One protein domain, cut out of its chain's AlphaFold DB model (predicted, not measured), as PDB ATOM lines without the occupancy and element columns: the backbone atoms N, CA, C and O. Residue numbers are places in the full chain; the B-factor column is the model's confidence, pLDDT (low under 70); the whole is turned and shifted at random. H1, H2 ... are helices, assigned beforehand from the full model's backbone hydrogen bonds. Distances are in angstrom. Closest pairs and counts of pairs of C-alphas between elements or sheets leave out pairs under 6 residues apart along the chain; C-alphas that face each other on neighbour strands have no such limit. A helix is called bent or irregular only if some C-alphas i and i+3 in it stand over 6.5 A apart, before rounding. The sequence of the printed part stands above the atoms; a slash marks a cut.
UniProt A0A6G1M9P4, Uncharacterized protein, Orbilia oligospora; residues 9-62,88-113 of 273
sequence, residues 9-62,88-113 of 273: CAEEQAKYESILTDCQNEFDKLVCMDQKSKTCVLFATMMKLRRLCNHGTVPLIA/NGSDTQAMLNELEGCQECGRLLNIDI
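What this domain is: This is residues 9 to 62 and 88 to 113 of the 273 residues of an uncharacterized protein of Orbilia oligospora (UniProt A0A6G1M9P4). Two long helices, H1 and H2, lie side by side and nearly parallel in line as a helical hairpin, with a short third helix, H3, packed on part of H2 and away from H1. The end of the printed part, residues 98 to 113, is a winding stretch with no named element. The printed part has 80 residues, with three named helices in the order H1, H2, H3 and no named strand: the class is all helix. It is compact, with a radius of gyration of the C-alphas of 13.3 A and spans of 36 by 29 by 20 A.

How they stand to each other: H1, residues 10 to 32, and H2, residues 35 to 55, form a helical hairpin with a tight link of 2 residues. They touch, the closest C-alphas being those of Cys 23 and Thr 45, 6.3 A apart. Their lines stand at a shallow tilt of 5 degrees, opposite ways. H3, residues 90 to 97, touches H2 at residues 40 to 44 alone; the closest C-alphas, those of Cys 40 and Met 95, are 5.6 A apart. H2 and H3 run the same way at a shallow tilt of 29 degrees. H1 and H3 are apart. Every O i to N i+4 pair is within hydrogen-bond range in H2 and H3, and 18 of 19 in H1.

Where its parts are: H1 is 35.4 A long from C-alpha 10 at (51.962, 120.113, 14.210) to C-alpha 32. It is irregular: C-alphas 29 and 32 are 7.6 A apart. H2 is 30.2 A long, from Gln 35 to His 55. H3 is 10.6 A long and ends at C-alpha 97, (77.515, 130.121, 18.880).

The domain as a whole: The C-alphas farthest apart, those of Ala 10 and Asn 88, are 39.3 A apart. Residues 63 to 87 are not printed; C-alphas 62 and 88 are 23.5 A apart across this cut, which lies in the link from H2 to H3. The mean pLDDT of the printed part is 77.6, with residues 31 to 33, 59 to 62, 88 to 97, 100 and 102 to 113 under 70.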
ATOM      1  N   CYS A   9      51.063 124.841  15.146       91.38
ATOM      2  CA  CYS A   9      50.732 123.762  14.222       91.38
ATOM      3  C   CYS A   9      51.584 122.516  14.527       91.38
ATOM      4  O   CYS A   9      52.561 122.586  15.271       91.38
ATOM      5  N   ALA A  10      51.244 121.364  13.941       91.56
ATOM      6  CA  ALA A  10      51.962 120.113  14.210       91.56
ATOM      7  C   ALA A  10      53.469 120.198  13.892       91.56
ATOM      8  O   ALA A  10      54.286 119.649  14.627       91.56
ATOM      9  N   GLU A  11      53.842 120.915  12.829       90.25
ATOM     10  CA  GLU A  11      55.244 121.103  12.448       90.25
ATOM     11  C   GLU A  11      56.000 121.991  13.452       90.25
ATOM     12  O   GLU A  11      57.100 121.651  13.884       90.25
ATOM     13  N   GLU A  12      55.404 123.117  13.857       93.12
ATOM     14  CA  GLU A  12      55.973 124.003  14.879       93.12
ATOM     15  C   GLU A  12      56.087 123.285  16.227       93.12
ATOM     16  O   GLU A  12      57.110 123.400  16.896       93.12
ATOM     17  N   GLN A  13      55.071 122.507  16.606       95.38
ATOM     18  CA  GLN A  13      55.056 121.732  17.843       95.38
ATOM     19  C   GLN A  13      56.171 120.677  17.860       95.38
ATOM     20  O   GLN A  13      56.896 120.571  18.848       95.38
ATOM     21  N   ALA A  14      56.376 119.955  16.755       94.12
ATOM     22  CA  ALA A  14      57.463 118.985  16.641       94.12
ATOM     23  C   ALA A  14      58.845 119.649  16.779       94.12
ATOM     24  O   ALA A  14      59.717 119.141  17.485       94.12
ATOM     25  N   LYS A  15      59.045 120.825  16.164       93.12
ATOM     26  CA  LYS A  15      60.290 121.600  16.325       93.12
ATOM     27  C   LYS A  15      60.467 122.103  17.756       93.12
ATOM     28  O   LYS A  15      61.579 122.081  18.277       93.12
ATOM     29  N   TYR A  16      59.383 122.520  18.405       95.56
ATOM     30  CA  TYR A  16      59.395 122.967  19.795       95.56
ATOM     31  C   TYR A  16      59.861 121.848  20.737       95.56
ATOM     32  O   TYR A  16      60.748 122.056  21.566       95.56
ATOM     33  N   GLU A  17      59.311 120.647  20.568       96.56
ATOM     34  CA  GLU A  17      59.681 119.452  21.336       96.56
ATOM     35  C   GLU A  17      61.117 118.995  21.049       96.56
ATOM     36  O   GLU A  17      61.836 118.623  21.980       96.56
ATOM     37  N   SER A  18      61.573 119.099  19.796       95.31
ATOM     38  CA  SER A  18      62.972 118.841  19.435       95.31
ATOM     39  C   SER A  18      63.923 119.769  20.190       95.31
ATOM     40  O   SER A  18      64.846 119.284  20.833       95.31
ATOM     41  N   ILE A  19      63.659 121.084  20.206       93.00
ATOM     42  CA  ILE A  19      64.503 122.064  20.916       93.00
ATOM     43  C   ILE A  19      64.581 121.750  22.419       93.00
ATOM     44  O   ILE A  19      65.645 121.874  23.026       93.00
ATOM     45  N   LEU A  20      63.466 121.345  23.036       94.06
ATOM     46  CA  LEU A  20      63.453 120.947  24.445       94.06
ATOM     47  C   LEU A  20      64.264 119.674  24.692       94.06
ATOM     48  O   LEU A  20      65.019 119.613  25.662       94.06
ATOM     49  N   THR A  21      64.127 118.684  23.813       94.31
ATOM     50  CA  THR A  21      64.869 117.420  23.891       94.31
ATOM     51  C   THR A  21      66.370 117.661  23.737       94.31
ATOM     52  O   THR A  21      67.163 117.156  24.529       94.31
ATOM     53  N   ASP A  22      66.769 118.503  22.784       90.75
ATOM     54  CA  ASP A  22      68.166 118.887  22.576       90.75
ATOM     55  C   ASP A  22      68.739 119.592  23.808       90.75
ATOM     56  O   ASP A  22      69.829 119.254  24.265       90.75
ATOM     57  N   CYS A  23      67.979 120.510  24.414       90.44
ATOM     58  CA  CYS A  23      68.376 121.161  25.661       90.44
ATOM     59  C   CYS A  23      68.579 120.162  26.804       90.44
ATOM     60  O   CYS A  23      69.531 120.309  27.569       90.44
ATOM     61  N   GLN A  24      67.690 119.177  26.955       90.12
ATOM     62  CA  GLN A  24      67.820 118.142  27.985       90.12
ATOM     63  C   GLN A  24      69.082 117.307  27.757       90.12
ATOM     64  O   GLN A  24      69.885 117.153  28.674       90.12
ATOM     65  N   ASN A  25      69.315 116.873  26.517       89.56
ATOM     66  CA  ASN A  25      70.505 116.113  26.141       89.56
ATOM     67  C   ASN A  25      71.801 116.898  26.394       89.56
ATOM     68  O   ASN A  25      72.778 116.340  26.891       89.56
ATOM     69  N   GLU A  26      71.831 118.190  26.059       85.25
ATOM     70  CA  GLU A  26      72.969 119.063  26.368       85.25
ATOM     71  C   GLU A  26      73.161 119.208  27.881       85.25
ATOM     72  O   GLU A  26      74.275 119.090  28.384       85.25
ATOM     73  N   PHE A  27      72.082 119.378  28.643       85.44
ATOM     74  CA  PHE A  27      72.163 119.484  30.097       85.44
ATOM     75  C   PHE A  27      72.718 118.209  30.754       85.44
ATOM     76  O   PHE A  27      73.549 118.301  31.661       85.44
ATOM     77  N   ASP A  28      72.323 117.034  30.259       85.25
ATOM     78  CA  ASP A  28      72.813 115.732  30.724       85.25
ATOM     79  C   ASP A  28      74.307 115.531  30.423       85.25
ATOM     80  O   ASP A  28      75.048 114.980  31.240       85.25
ATOM     81  N   LYS A  29      74.802 116.050  29.292       82.62
ATOM     82  CA  LYS A  29      76.248 116.076  28.995       82.62
ATOM     83  C   LYS A  29      77.009 117.014  29.937       82.62
ATOM     84  O   LYS A  29      78.169 116.761  30.264       82.62
ATOM     85  N   LEU A  30      76.360 118.079  30.408       78.56
ATOM     86  CA  LEU A  30      76.939 119.098  31.287       78.56
ATOM     87  C   LEU A  30      76.906 118.735  32.782       78.56
ATOM     88  O   LEU A  30      77.268 119.571  33.616       78.56
ATOM     89  N   VAL A  31      76.512 117.514  33.170       66.69
ATOM     90  CA  VAL A  31      76.399 117.093  34.585       66.69
ATOM     91  C   VAL A  31      77.693 117.338  35.380       66.69
ATOM     92  O   VAL A  31      77.611 117.735  36.543       66.69
ATOM     93  N   CYS A  32      78.863 117.239  34.738       64.75
ATOM     94  CA  CYS A  32      80.182 117.459  35.349       64.75
ATOM     95  C   CYS A  32      80.768 118.881  35.177       64.75
ATOM     96  O   CYS A  32      81.901 119.112  35.596       64.75
ATOM     97  N   MET A  33      80.049 119.820  34.551       64.44
ATOM     98  CA  MET A  33      80.535 121.179  34.249       64.44
ATOM     99  C   MET A  33      79.952 122.249  35.191       64.44
ATOM    100  O   MET A  33      79.070 121.975  36.011       64.44
ATOM    101  N   ASP A  34      80.480 123.475  35.104       72.88
ATOM    102  CA  ASP A  34      80.114 124.590  35.979       72.88
ATOM    103  C   ASP A  34      78.684 125.121  35.725       72.88
ATOM    104  O   ASP A  34      78.050 124.885  34.694       72.88
ATOM    105  N   GLN A  35      78.132 125.848  36.705       75.44
ATOM    106  CA  GLN A  35      76.768 126.400  36.622       75.44
ATOM    107  C   GLN A  35      76.579 127.410  35.479       75.44
ATOM    108  O   GLN A  35      75.459 127.670  35.026       75.44
ATOM    109  N   LYS A  36      77.678 127.990  35.005       72.81
ATOM    110  CA  LYS A  36      77.678 129.005  33.962       72.81
ATOM    111  C   LYS A  36      77.323 128.403  32.608       72.81
ATOM    112  O   LYS A  36      76.392 128.894  31.972       72.81
ATOM    113  N   SER A  37      77.962 127.294  32.224       77.31
ATOM    114  CA  SER A  37      77.627 126.571  30.990       77.31
ATOM    115  C   SER A  37      76.160 126.141  30.955       77.31
ATOM    116  O   SER A  37      75.481 126.341  29.950       77.31
ATOM    117  N   LYS A  38      75.629 125.649  32.081       79.50
ATOM    118  CA  LYS A  38      74.214 125.261  32.214       79.50
ATOM    119  C   LYS A  38      73.263 126.438  31.983       79.50
ATOM    120  O   LYS A  38      72.264 126.309  31.279       79.50
ATOM    121  N   THR A  39      73.598 127.607  32.528       82.56
ATOM    122  CA  THR A  39      72.807 128.832  32.345       82.56
ATOM    123  C   THR A  39      72.818 129.300  30.887       82.56
ATOM    124  O   THR A  39      71.774 129.700  30.369       82.56
ATOM    125  N   CYS A  40      73.961 129.207  30.200       81.25
ATOM    126  CA  CYS A  40      74.072 129.544  28.779       81.25
ATOM    127  C   CYS A  40      73.187 128.647  27.900       81.25
ATOM    128  O   CYS A  40      72.467 129.171  27.053       81.25
ATOM    129  N   VAL A  41      73.172 127.330  28.141       84.81
ATOM    130  CA  VAL A  41      72.309 126.384  27.402       84.81
ATOM    131  C   VAL A  41      70.829 126.694  27.617       84.81
ATOM    132  O   VAL A  41      70.067 126.774  26.651       84.81
ATOM    133  N   LEU A  42      70.413 126.940  28.864       86.56
ATOM    134  CA  LEU A  42      69.028 127.313  29.168       86.56
ATOM    135  C   LEU A  42      68.633 128.629  28.493       86.56
ATOM    136  O   LEU A  42      67.533 128.740  27.948       86.56
ATOM    137  N   PHE A  43      69.525 129.623  28.491       87.38
ATOM    138  CA  PHE A  43      69.274 130.901  27.835       87.38
ATOM    139  C   PHE A  43      69.158 130.750  26.315       87.38
ATOM    140  O   PHE A  43      68.200 131.251  25.725       87.38
ATOM    141  N   ALA A  44      70.083 130.027  25.681       84.12
ATOM    142  CA  ALA A  44      70.045 129.780  24.245       84.12
ATOM    143  C   ALA A  44      68.771 129.024  23.843       84.12
ATOM    144  O   ALA A  44      68.074 129.430  22.912       84.12
ATOM    145  N   THR A  45      68.404 127.993  24.606       90.38
ATOM    146  CA  THR A  45      67.153 127.244  24.427       90.38
ATOM    147  C   THR A  45      65.942 128.162  24.554       90.38
ATOM    148  O   THR A  45      65.079 128.171  23.680       90.38
ATOM    149  N   MET A  46      65.898 129.007  25.586       91.19
ATOM    150  CA  MET A  46      64.830 129.993  25.758       91.19
ATOM    151  C   MET A  46      64.713 130.922  24.541       91.19
ATOM    152  O   MET A  46      63.604 131.183  24.076       91.19
ATOM    153  N   MET A  47      65.834 131.398  23.989       88.31
ATOM    154  CA  MET A  47      65.827 132.237  22.785       88.31
ATOM    155  C   MET A  47      65.326 131.476  21.548       88.31
ATOM    156  O   MET A  47      64.502 132.016  20.809       88.31
ATOM    157  N   LYS A  48      65.746 130.217  21.348       88.00
ATOM    158  CA  LYS A  48      65.258 129.348  20.257       88.00
ATOM    159  C   LYS A  48      63.742 129.140  20.338       88.00
ATOM    160  O   LYS A  48      63.038 129.325  19.347       88.00
ATOM    161  N   LEU A  49      63.222 128.839  21.529       93.62
ATOM    162  CA  LEU A  49      61.786 128.637  21.745       93.62
ATOM    163  C   LEU A  49      60.984 129.922  21.499       93.62
ATOM    164  O   LEU A  49      59.940 129.867  20.852       93.62
ATOM    165  N   ARG A  50      61.470 131.085  21.958       91.88
ATOM    166  CA  ARG A  50      60.811 132.381  21.698       91.88
ATOM    167  C   ARG A  50      60.791 132.720  20.213       91.88
ATOM    168  O   ARG A  50      59.750 133.101  19.684       91.88
ATOM    169  N   ARG A  51      61.917 132.525  19.526       90.50
ATOM    170  CA  ARG A  51      62.017 132.683  18.073       90.50
ATOM    171  C   ARG A  51      60.966 131.835  17.360       90.50
ATOM    172  O   ARG A  51      60.219 132.381  16.553       90.50
ATOM    173  N   LEU A  52      60.880 130.547  17.694       92.12
ATOM    174  CA  LEU A  52      59.897 129.628  17.120       92.12
ATOM    175  C   LEU A  52      58.458 130.069  17.418       92.12
ATOM    176  O   LEU A  52      57.634 130.095  16.514       92.12
ATOM    177  N   CYS A  53      58.148 130.504  18.641       93.31
ATOM    178  CA  CYS A  53      56.802 130.982  18.978       93.31
ATOM    179  C   CYS A  53      56.392 132.229  18.175       93.31
ATOM    180  O   CYS A  53      55.213 132.396  17.862       93.31
ATOM    181  N   ASN A  54      57.342 133.109  17.847       90.44
ATOM    182  CA  ASN A  54      57.063 134.367  17.152       90.44
ATOM    183  C   ASN A  54      57.113 134.243  15.629       90.44
ATOM    184  O   ASN A  54      56.269 134.808  14.940       90.44
ATOM    185  N   HIS A  55      58.086 133.507  15.101       88.62
ATOM    186  CA  HIS A  55      58.366 133.414  13.669       88.62
ATOM    187  C   HIS A  55      58.021 132.052  13.068       88.62
ATOM    188  O   HIS A  55      58.071 131.913  11.850       88.62
ATOM    189  N   GLY A  56      57.636 131.072  13.885       89.75
ATOM    190  CA  GLY A  56      57.343 129.722  13.431       89.75
ATOM    191  C   GLY A  56      58.534 129.099  12.708       89.75
ATOM    192  O   GLY A  56      59.681 129.205  13.141       89.75
ATOM    193  N   THR A  57      58.253 128.463  11.579       86.81
ATOM    194  CA  THR A  57      59.216 127.784  10.711       86.81
ATOM    195  C   THR A  57      59.772 128.678   9.606       86.81
ATOM    196  O   THR A  57      60.485 128.187   8.734       86.81
ATOM    197  N   VAL A  58      59.469 129.984   9.636       82.62
ATOM    198  CA  VAL A  58      59.989 130.967   8.674       82.62
ATOM    199  C   VAL A  58      61.522 130.936   8.683       82.62
ATOM    200  O   VAL A  58      62.129 131.201   9.731       82.62
ATOM    201  N   PRO A  59      62.160 130.618   7.538       68.94
ATOM    202  CA  PRO A  59      63.604 130.496   7.479       68.94
ATOM    203  C   PRO A  59      64.269 131.841   7.765       68.94
ATOM    204  O   PRO A  59      63.751 132.917   7.448       68.94
ATOM    205  N   LEU A  60      65.462 131.772   8.342       62.69
ATOM    206  CA  LEU A  60      66.354 132.915   8.415       62.69
ATOM    207  C   LEU A  60      66.896 133.217   7.025       62.69
ATOM    208  O   LEU A  60      67.823 132.564   6.555       62.69
ATOM    209  N   ILE A  61      66.319 134.213   6.359       53.06
ATOM    210  CA  ILE A  61      66.860 134.683   5.088       53.06
ATOM    211  C   ILE A  61      68.139 135.469   5.388       53.06
ATOM    212  O   ILE A  61      68.110 136.522   6.029       53.06
ATOM    213  N   ALA A  62      69.271 134.943   4.926       45.44
ATOM    214  CA  ALA A  62      70.531 135.662   4.918       45.44
ATOM    215  C   ALA A  62      70.414 136.861   3.972       45.44
ATOM    216  O   ALA A  62      70.325 136.701   2.756       45.44
ATOM    217  N   ASN A  88      84.148 140.518  22.968       56.03
ATOM    218  CA  ASN A  88      85.102 139.400  22.926       56.03
ATOM    219  C   ASN A  88      85.155 138.585  24.241       56.03
ATOM    220  O   ASN A  88      86.215 138.115  24.652       56.03
ATOM    221  N   GLY A  89      84.030 138.454  24.948       64.06
ATOM    222  CA  GLY A  89      83.944 137.620  26.150       64.06
ATOM    223  C   GLY A  89      83.749 136.153  25.773       64.06
ATOM    224  O   GLY A  89      82.803 135.847  25.049       64.06
ATOM    225  N   SER A  90      84.590 135.245  26.285       61.66
ATOM    226  CA  SER A  90      84.524 133.806  25.963       61.66
ATOM    227  C   SER A  90      83.136 133.201  26.204       61.66
ATOM    228  O   SER A  90      82.685 132.358  25.434       61.66
ATOM    229  N   ASP A  91      82.421 133.676  27.225       62.78
ATOM    230  CA  ASP A  91      81.079 133.189  27.569       62.78
ATOM    231  C   ASP A  91      79.991 133.748  26.654       62.78
ATOM    232  O   ASP A  91      79.082 133.025  26.248       62.78
ATOM    233  N   THR A  92      80.090 135.036  26.307       66.50
ATOM    234  CA  THR A  92      79.178 135.681  25.357       66.50
ATOM    235  C   THR A  92      79.296 135.010  23.997       66.50
ATOM    236  O   THR A  92      78.290 134.734  23.351       66.50
ATOM    237  N   GLN A  93      80.519 134.683  23.585       66.75
ATOM    238  CA  GLN A  93      80.785 134.019  22.318       66.75
ATOM    239  C   GLN A  93      80.295 132.566  22.314       66.75
ATOM    240  O   GLN A  93      79.654 132.154  21.353       66.75
ATOM    241  N   ALA A  94      80.484 131.819  23.408       67.19
ATOM    242  CA  ALA A  94      79.913 130.479  23.565       67.19
ATOM    243  C   ALA A  94      78.376 130.487  23.483       67.19
ATOM    244  O   ALA A  94      77.785 129.651  22.811       67.19
ATOM    245  N   MET A  95      77.724 131.472  24.103       66.88
ATOM    246  CA  MET A  95      76.269 131.635  24.041       66.88
ATOM    247  C   MET A  95      75.777 132.028  22.639       66.88
ATOM    248  O   MET A  95      74.729 131.561  22.203       66.88
ATOM    249  N   LEU A  96      76.512 132.889  21.932       67.44
ATOM    250  CA  LEU A  96      76.174 133.318  20.571       67.44
ATOM    251  C   LEU A  96      76.352 132.193  19.542       67.44
ATOM    252  O   LEU A  96      75.587 132.144  18.585       67.44
ATOM    253  N   ASN A  97      77.305 131.282  19.753       67.31
ATOM    254  CA  ASN A  97      77.515 130.121  18.880       67.31
ATOM    255  C   ASN A  97      76.323 129.149  18.890       67.31
ATOM    256  O   ASN A  97      76.076 128.469  17.897       67.31
ATOM    257  N   GLU A  98      75.558 129.117  19.982       71.06
ATOM    258  CA  GLU A  98      74.340 128.311  20.102       71.06
ATOM    259  C   GLU A  98      73.124 128.932  19.398       71.06
ATOM    260  O   GLU A  98      72.066 128.304  19.325       71.06
ATOM    261  N   LEU A  99      73.234 130.165  18.898       72.19
ATOM    262  CA  LEU A  99      72.148 130.890  18.243       72.19
ATOM    263  C   LEU A  99      72.372 130.963  16.732       72.19
ATOM    264  O   LEU A  99      73.491 131.109  16.261       72.19
ATOM    265  N   GLU A 100      71.278 130.952  15.974       68.50
ATOM    266  CA  GLU A 100      71.298 131.116  14.511       68.50
ATOM    267  C   GLU A 100      71.390 132.596  14.087       68.50
ATOM    268  O   GLU A 100      71.603 132.925  12.921       68.50
ATOM    269  N   GLY A 101      71.197 133.531  15.024       71.31
ATOM    270  CA  GLY A 101      71.208 134.962  14.742       71.31
ATOM    271  C   GLY A 101      71.304 135.852  15.981       71.31
ATOM    272  O   GLY A 101      70.755 135.554  17.045       71.31
ATOM    273  N   CYS A 102      71.997 136.977  15.824       68.00
ATOM    274  CA  CYS A 102      72.185 138.018  16.817       68.00
ATOM    275  C   CYS A 102      70.860 138.724  17.094       68.00
ATOM    276  O   CYS A 102      70.231 139.279  16.192       68.00
ATOM    277  N   GLN A 103      70.477 138.748  18.365       65.38
ATOM    278  CA  GLN A 103      69.206 139.305  18.825       65.38
ATOM    279  C   GLN A 103      69.167 140.845  18.805       65.38
ATOM    280  O   GLN A 103      68.087 141.418  18.880       65.38
ATOM    281  N   GLU A 104      70.315 141.524  18.691       62.09
ATOM    282  CA  GLU A 104      70.368 142.995  18.628       62.09
ATOM    283  C   GLU A 104      70.371 143.535  17.200       62.09
ATOM    284  O   GLU A 104      69.657 144.485  16.890       62.09
ATOM    285  N   CYS A 105      71.187 142.950  16.321       65.69
ATOM    286  CA  CYS A 105      71.363 143.460  14.959       65.69
ATOM    287  C   CYS A 105      70.807 142.542  13.866       65.69
ATOM    288  O   CYS A 105      70.959 142.855  12.687       65.69
ATOM    289  N   GLY A 106      70.218 141.397  14.223       61.66
ATOM    290  CA  GLY A 106      69.655 140.441  13.266       61.66
ATOM    291  C   GLY A 106      70.692 139.720  12.398       61.66
ATOM    292  O   GLY A 106      70.320 139.012  11.466       61.66
ATOM    293  N   ARG A 107      71.994 139.894  12.674       67.56
ATOM    294  CA  ARG A 107      73.081 139.206  11.960       67.56
ATOM    295  C   ARG A 107      72.957 137.702  12.162       67.56
ATOM    296  O   ARG A 107      72.927 137.278  13.307       67.56
ATOM    297  N   LEU A 108      72.978 136.904  11.100       64.81
ATOM    298  CA  LEU A 108      73.050 135.448  11.241       64.81
ATOM    299  C   LEU A 108      74.357 135.022  11.910       64.81
ATOM    300  O   LEU A 108      75.431 135.542  11.604       64.81
ATOM    301  N   LEU A 109      74.242 134.094  12.843       67.06
ATOM    302  CA  LEU A 109      75.347 133.504  13.578       67.06
ATOM    303  C   LEU A 109      75.452 132.043  13.138       67.06
ATOM    304  O   LEU A 109      74.436 131.416  12.853       67.06
ATOM    305  N   ASN A 110      76.677 131.525  13.057       58.59
ATOM    306  CA  ASN A 110      76.946 130.137  12.675       58.59
ATOM    307  C   ASN A 110      76.433 129.763  11.257       58.59
ATOM    308  O   ASN A 110      75.527 128.953  11.077       58.59
ATOM    309  N   ILE A 111      77.036 130.371  10.225       53.59
ATOM    310  CA  ILE A 111      76.664 130.216   8.799       53.59
ATOM    311  C   ILE A 111      76.883 128.776   8.266       53.59
ATOM    312  O   ILE A 111      76.365 128.426   7.208       53.59
ATOM    313  N   ASP A 112      77.566 127.907   9.013       43.25
ATOM    314  CA  ASP A 112      77.939 126.560   8.564       43.25
ATOM    315  C   ASP A 112      76.790 125.519   8.594       43.25
ATOM    316  O   ASP A 112      76.999 124.369   8.210       43.25
ATOM    317  N   ILE A 113      75.560 125.885   8.999       40.53
ATOM    318  CA  ILE A 113      74.421 124.946   9.174       40.53
ATOM    319  C   ILE A 113      73.395 124.985   8.015       40.53
ATOM    320  O   ILE A 113      72.258 124.551   8.163       40.53
TER     321      ILE A 113